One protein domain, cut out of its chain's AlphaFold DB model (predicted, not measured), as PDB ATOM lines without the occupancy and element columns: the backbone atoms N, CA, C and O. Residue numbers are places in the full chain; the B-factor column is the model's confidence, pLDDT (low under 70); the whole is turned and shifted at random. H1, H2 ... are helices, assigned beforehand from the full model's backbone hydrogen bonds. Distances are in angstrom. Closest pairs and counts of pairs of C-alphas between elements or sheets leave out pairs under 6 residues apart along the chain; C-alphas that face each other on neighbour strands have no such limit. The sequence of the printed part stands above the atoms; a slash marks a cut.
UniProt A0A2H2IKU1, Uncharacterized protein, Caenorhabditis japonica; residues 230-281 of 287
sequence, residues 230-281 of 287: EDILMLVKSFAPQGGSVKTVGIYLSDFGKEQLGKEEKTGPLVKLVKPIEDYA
ATOM      1  N   GLU A 230     150.385 136.605  91.961       91.81
ATOM      2  CA  GLU A 230     151.466 135.620  92.072       91.81
ATOM      3  C   GLU A 230     152.170 135.702  93.432       91.81
ATOM      4  O   GLU A 230     152.366 134.675  94.082       91.81
ATOM      5  N   ASP A 231     152.449 136.917  93.912       92.19
ATOM      6  CA  ASP A 231     153.089 137.166  95.208       92.19
ATOM      7  C   ASP A 231     152.196 136.685  96.362       92.19
ATOM      8  O   ASP A 231     152.636 135.954  97.253       92.19
ATOM      9  N   ILE A 232     150.898 137.017  96.298       90.75
ATOM     10  CA  ILE A 232     149.888 136.562  97.266       90.75
ATOM     11  C   ILE A 232     149.758 135.031  97.233       90.75
ATOM     12  O   ILE A 232     149.670 134.394  98.285       90.75
ATOM     13  N   LEU A 233     149.763 134.419  96.045       91.56
ATOM     14  CA  LEU A 233     149.707 132.964  95.893       91.56
ATOM     15  C   LEU A 233     150.935 132.286  96.516       91.56
ATOM     16  O   LEU A 233     150.776 131.302  97.238       91.56
ATOM     17  N   MET A 234     152.136 132.810  96.264       90.56
ATOM     18  CA  MET A 234     153.387 132.295  96.825       90.56
ATOM     19  C   MET A 234     153.427 132.425  98.350       90.56
ATOM     20  O   MET A 234     153.795 131.465  99.030       90.56
ATOM     21  N   LEU A 235     152.971 133.560  98.890       91.00
ATOM     22  CA  LEU A 235     152.864 133.782 100.330       91.00
ATOM     23  C   LEU A 235     151.876 132.801 100.977       91.00
ATOM     24  O   LEU A 235     152.244 132.069 101.886       91.00
ATOM     25  N   VAL A 236     150.635 132.711 100.489       90.75
ATOM     26  CA  VAL A 236     149.624 131.809 101.081       90.75
ATOM     27  C   VAL A 236     150.019 130.332 100.919       90.75
ATOM     28  O   VAL A 236     149.683 129.506 101.769       90.75
ATOM     29  N   LYS A 237     150.779 129.983  99.874       89.19
ATOM     30  CA  LYS A 237     151.309 128.628  99.671       89.19
ATOM     31  C   LYS A 237     152.380 128.240 100.697       89.19
ATOM     32  O   LYS A 237     152.457 127.057 101.017       89.19
ATOM     33  N   SER A 238     153.163 129.174 101.245       90.06
ATOM     34  CA  SER A 238     154.131 128.853 102.311       90.06
ATOM     35  C   SER A 238     153.452 128.538 103.652       90.06
ATOM     36  O   SER A 238     153.959 127.725 104.420       90.06
ATOM     37  N   PHE A 239     152.264 129.105 103.895       89.25
ATOM     38  CA  PHE A 239     151.418 128.805 105.057       89.25
ATOM     39  C   PHE A 239     150.526 127.560 104.885       89.25
ATOM     40  O   PHE A 239     149.807 127.186 105.814       89.25
ATOM     41  N   ALA A 240     150.533 126.906 103.719       87.00
ATOM     42  CA  ALA A 240     149.703 125.730 103.481       87.00
ATOM     43  C   ALA A 240     150.280 124.485 104.197       87.00
ATOM     44  O   ALA A 240     151.439 124.133 103.968       87.00
ATOM     45  N   PRO A 241     149.495 123.769 105.030       86.81
ATOM     46  CA  PRO A 241     149.939 122.512 105.628       86.81
ATOM     47  C   PRO A 241     150.108 121.427 104.556       86.81
ATOM     48  O   PRO A 241     149.560 121.529 103.458       86.81
ATOM     49  N   GLN A 242     150.834 120.352 104.876       82.06
ATOM     50  CA  GLN A 242     151.104 119.269 103.925       82.06
ATOM     51  C   GLN A 242     149.791 118.649 103.403       82.06
ATOM     52  O   GLN A 242     148.974 118.154 104.176       82.06
ATOM     53  N   GLY A 243     149.574 118.726 102.083       83.62
ATOM     54  CA  GLY A 243     148.324 118.324 101.414       83.62
ATOM     55  C   GLY A 243     147.302 119.452 101.182       83.62
ATOM     56  O   GLY A 243     146.296 119.232 100.508       83.62
ATOM     57  N   GLY A 244     147.544 120.664 101.687       86.12
ATOM     58  CA  GLY A 244     146.753 121.856 101.379       86.12
ATOM     59  C   GLY A 244     147.171 122.509 100.059       86.12
ATOM     60  O   GLY A 244     148.358 122.665  99.782       86.12
ATOM     61  N   SER A 245     146.201 122.942  99.249       88.19
ATOM     62  CA  SER A 245     146.450 123.723  98.031       88.19
ATOM     63  C   SER A 245     145.517 124.931  97.926       88.19
ATOM     64  O   SER A 245     144.330 124.871  98.259       88.19
ATOM     65  N   VAL A 246     146.065 126.054  97.457       89.56
ATOM     66  CA  VAL A 246     145.295 127.270  97.172       89.56
ATOM     67  C   VAL A 246     144.505 127.054  95.882       89.56
ATOM     68  O   VAL A 246     145.074 126.662  94.868       89.56
ATOM     69  N   LYS A 247     143.188 127.297  95.913       89.31
ATOM     70  CA  LYS A 247     142.313 127.079  94.746       89.31
ATOM     71  C   LYS A 247     142.323 128.234  93.753       89.31
ATOM     72  O   LYS A 247     142.385 128.012  92.552       89.31
ATOM     73  N   THR A 248     142.167 129.453  94.260       89.44
ATOM     74  CA  THR A 248     141.959 130.669  93.466       89.44
ATOM     75  C   THR A 248     142.446 131.869  94.264       89.44
ATOM     76  O   THR A 248     142.037 132.025  95.417       89.44
ATOM     77  N   VAL A 249     143.241 132.731  93.639       92.25
ATOM     78  CA  VAL A 249     143.596 134.065  94.141       92.25
ATOM     79  C   VAL A 249     143.036 135.080  93.149       92.25
ATOM     80  O   VAL A 249     143.067 134.841  91.944       92.25
ATOM     81  N   GLY A 250     142.481 136.181  93.648       89.94
ATOM     82  CA  GLY A 250     141.924 137.241  92.819       89.94
ATOM     83  C   GLY A 250     141.944 138.565  93.567       89.94
ATOM     84  O   GLY A 250     141.540 138.622  94.728       89.94
ATOM     85  N   ILE A 251     142.431 139.607  92.899       90.50
ATOM     86  CA  ILE A 251     142.436 140.977  93.409       90.50
ATOM     87  C   ILE A 251     141.089 141.619  93.063       90.50
ATOM     88  O   ILE A 251     140.613 141.521  91.932       90.50
ATOM     89  N   TYR A 252     140.478 142.277  94.046       88.44
ATOM     90  CA  TYR A 252     139.228 143.015  93.892       88.44
ATOM     91  C   TYR A 252     139.467 144.487  94.218       88.44
ATOM     92  O   TYR A 252     140.127 144.806  95.207       88.44
ATOM     93  N   LEU A 253     138.915 145.384  93.400       86.50
ATOM     94  CA  LEU A 253     138.986 146.820  93.657       86.50
ATOM     95  C   LEU A 253     138.135 147.158  94.891       86.50
ATOM     96  O   LEU A 253     136.939 146.865  94.913       86.50
ATOM     97  N   SER A 254     138.746 147.772  95.904       87.81
ATOM     98  CA  SER A 254     138.034 148.244  97.093       87.81
ATOM     99  C   SER A 254     137.209 149.500  96.786       87.81
ATOM    100  O   SER A 254     137.539 150.267  95.878       87.81
ATOM    101  N   ASP A 255     136.166 149.757  97.579       87.50
ATOM    102  CA  ASP A 255     135.366 150.985  97.446       87.50
ATOM    103  C   ASP A 255     136.227 152.250  97.616       87.50
ATOM    104  O   ASP A 255     136.047 153.224  96.886       87.50
ATOM    105  N   PHE A 256     137.234 152.200  98.497       84.31
ATOM    106  CA  PHE A 256     138.235 153.259  98.649       84.31
ATOM    107  C   PHE A 256     139.096 153.436  97.390       84.31
ATOM    108  O   PHE A 256     139.260 154.558  96.922       84.31
ATOM    109  N   GLY A 257     139.606 152.347  96.798       83.81
ATOM    110  CA  GLY A 257     140.386 152.409  95.555       83.81
ATOM    111  C   GLY A 257     139.578 152.991  94.393       83.81
ATOM    112  O   GLY A 257     140.078 153.812  93.628       83.81
ATOM    113  N   LYS A 258     138.287 152.654  94.316       87.25
ATOM    114  CA  LYS A 258     137.344 153.244  93.359       87.25
ATOM    115  C   LYS A 258     137.116 154.743  93.601       87.25
ATOM    116  O   LYS A 258     137.003 155.501  92.638       87.25
ATOM    117  N   GLU A 259     137.050 155.183  94.857       88.81
ATOM    118  CA  GLU A 259     136.951 156.607  95.196       88.81
ATOM    119  C   GLU A 259     138.238 157.373  94.844       88.81
ATOM    120  O   GLU A 259     138.150 158.483  94.323       88.81
ATOM    121  N   GLN A 260     139.417 156.785  95.084       85.56
ATOM    122  CA  GLN A 260     140.708 157.389  94.732       85.56
ATOM    123  C   GLN A 260     140.883 157.530  93.220       85.56
ATOM    124  O   GLN A 260     141.164 158.629  92.752       85.56
ATOM    125  N   LEU A 261     140.580 156.488  92.443       84.38
ATOM    126  CA  LEU A 261     140.604 156.555  90.977       84.38
ATOM    127  C   LEU A 261     139.656 157.664  90.463       84.38
ATOM    128  O   LEU A 261     140.029 158.481  89.624       84.38
ATOM    129  N   GLY A 262     138.467 157.804  91.064       89.06
ATOM    130  CA  GLY A 262     137.531 158.901  90.776       89.06
ATOM    131  C   GLY A 262     137.938 160.295  91.300       89.06
ATOM    132  O   GLY A 262     137.249 161.283  91.003       89.06
ATOM    133  N   LYS A 263     139.008 160.405  92.099       88.50
ATOM    134  CA  LYS A 263     139.688 161.668  92.443       88.50
ATOM    135  C   LYS A 263     140.809 161.945  91.444       88.50
ATOM    136  O   LYS A 263     140.835 163.042  90.894       88.50
ATOM    137  N   GLU A 264     141.634 160.949  91.129       88.44
ATOM    138  CA  GLU A 264     142.701 161.019  90.121       88.44
ATOM    139  C   GLU A 264     142.179 161.392  88.726       88.44
ATOM    140  O   GLU A 264     142.774 162.237  88.064       88.44
ATOM    141  N   GLU A 265     141.011 160.892  88.305       89.25
ATOM    142  CA  GLU A 265     140.344 161.339  87.066       89.25
ATOM    143  C   GLU A 265     140.073 162.858  87.024       89.25
ATOM    144  O   GLU A 265     139.942 163.436  85.944       89.25
ATOM    145  N   LYS A 266     139.973 163.518  88.187       91.00
ATOM    146  CA  LYS A 266     139.706 164.962  88.315       91.00
ATOM    147  C   LYS A 266     140.972 165.780  88.558       91.00
ATOM    148  O   LYS A 266     141.058 166.899  88.063       91.00
ATOM    149  N   THR A 267     141.915 165.266  89.348       86.94
ATOM    150  CA  THR A 267     143.157 165.971  89.721       86.94
ATOM    151  C   THR A 267     144.351 165.630  88.832       86.94
ATOM    152  O   THR A 267     145.366 166.318  88.897       86.94
ATOM    153  N   GLY A 268     144.236 164.597  87.997       83.12
ATOM    154  CA  GLY A 268     145.361 163.967  87.315       83.12
ATOM    155  C   GLY A 268     146.153 163.025  88.236       83.12
ATOM    156  O   GLY A 268     145.888 162.967  89.443       83.12
ATOM    157  N   PRO A 269     147.134 162.292  87.673       77.94
ATOM    158  CA  PRO A 269     148.020 161.428  88.444       77.94
ATOM    159  C   PRO A 269     148.875 162.268  89.397       77.94
ATOM    160  O   PRO A 269     149.686 163.094  88.970       77.94
ATOM    161  N   LEU A 270     148.703 162.045  90.698       70.44
ATOM    162  CA  LEU A 270     149.536 162.661  91.723       70.44
ATOM    163  C   LEU A 270     150.866 161.909  91.797       70.44
ATOM    164  O   LEU A 270     150.918 160.744  92.187       70.44
ATOM    165  N   VAL A 271     151.959 162.582  91.439       71.75
ATOM    166  CA  VAL A 271     153.304 162.050  91.681       71.75
ATOM    167  C   VAL A 271     153.479 161.895  93.195       71.75
ATOM    168  O   VAL A 271     153.281 162.865  93.929       71.75
ATOM    169  N   LYS A 272     153.871 160.700  93.668       66.38
ATOM    170  CA  LYS A 272     154.315 160.468  95.055       66.38
ATOM    171  C   LYS A 272     155.622 161.251  95.286       66.38
ATOM    172  O   LYS A 272     156.716 160.707  95.157       66.38
ATOM    173  N   LEU A 273     155.511 162.557  95.535       64.88
ATOM    174  CA  LEU A 273     156.645 163.430  95.831       64.88
ATOM    175  C   LEU A 273     157.231 163.069  97.201       64.88
ATOM    176  O   LEU A 273     156.498 162.838  98.159       64.88
ATOM    177  N   VAL A 274     158.562 163.055  97.292       67.94
ATOM    178  CA  VAL A 274     159.303 162.712  98.525       67.94
ATOM    179  C   VAL A 274     159.113 163.769  99.627       67.94
ATOM    180  O   VAL A 274     159.357 163.497 100.800       67.94
ATOM    181  N   LYS A 275     158.655 164.968  99.258       63.38
ATOM    182  CA  LYS A 275     158.289 166.073 100.152       63.38
ATOM    183  C   LYS A 275     156.945 166.672  99.708       63.38
ATOM    184  O   LYS A 275     156.601 166.530  98.529       63.38
ATOM    185  N   PRO A 276     156.180 167.341 100.590       75.56
ATOM    186  CA  PRO A 276     155.000 168.095 100.172       75.56
ATOM    187  C   PRO A 276     155.359 169.150  99.112       75.56
ATOM    188  O   PRO A 276     156.475 169.658  99.069       75.56
ATOM    189  N   ILE A 277     154.393 169.497  98.254       66.06
ATOM    190  CA  ILE A 277     154.573 170.461  97.146       66.06
ATOM    191  C   ILE A 277     155.082 171.823  97.655       66.06
ATOM    192  O   ILE A 277     155.842 172.500  96.967       66.06
ATOM    193  N   GLU A 278     154.684 172.194  98.871       68.31
ATOM    194  CA  GLU A 278     155.045 173.440  99.551       68.31
ATOM    195  C   GLU A 278     156.570 173.558  99.763       68.31
ATOM    196  O   GLU A 278     157.139 174.604  99.461       68.31
ATOM    197  N   ASP A 279     157.259 172.462 100.112       62.19
ATOM    198  CA  ASP A 279     158.723 172.417 100.305       62.19
ATOM    199  C   ASP A 279     159.524 172.604  99.000       62.19
ATOM    200  O   ASP A 279     160.728 172.858  99.038       62.19
ATOM    201  N   TYR A 280     158.885 172.445  97.835       62.62
ATOM    202  CA  TYR A 280     159.501 172.672  96.521       62.62
ATOM    203  C   TYR A 280     159.194 174.066  95.949       62.62
ATOM    204  O   TYR A 280     159.772 174.445  94.931       62.62
ATOM    205  N   ALA A 281     158.285 174.828  96.566       62.38
ATOM    206  CA  ALA A 281     157.901 176.159  96.099       62.38
ATOM    207  C   ALA A 281     158.852 177.270  96.591       62.38
ATOM    208  O   ALA A 281     158.929 178.330  95.964       62.38
TER     209      ALA A 281
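This is residues 230 to 281 of the 287 residues of an uncharacterized protein of Caenorhabditis japonica (UniProt A0A2H2IKU1). An open, drawn-out chain with no packed core: the longest helix, H2, has no helix packed on it, and a loop joins it to H1, a tail to the tiny H3. The loop turns round near Gly 243 and comes back past H1 before it reaches H2. The printed part has 52 residues with three named helices, H1, H2, H3 in chain order, and no named strand: all helix. It is extended, a rod spanning 58 by 23 by 13 A, radius of gyration of the C-alphas 18.9 A.

H2, residues 255 to 267, is 18.6 A long from C-alpha 255 at (135.366, 150.985, 97.446). H1, residues 230 to 238, begins at (151.466, 135.620, 92.072). H3 is residues 277 to 280.

H2 is apart from H1 and H3, and H1 from H3. O i to N i+4 pairs are within hydrogen-bond range throughout H1 and in 8 of 9 in H2; H3 is too short for one.

C-alphas 243 and 281, the farthest apart, are 58.9 A apart. The link H1 to H2 is long. The printed part has no cut. Residues 272 to 275 and 277 to 281 are under pLDDT 70.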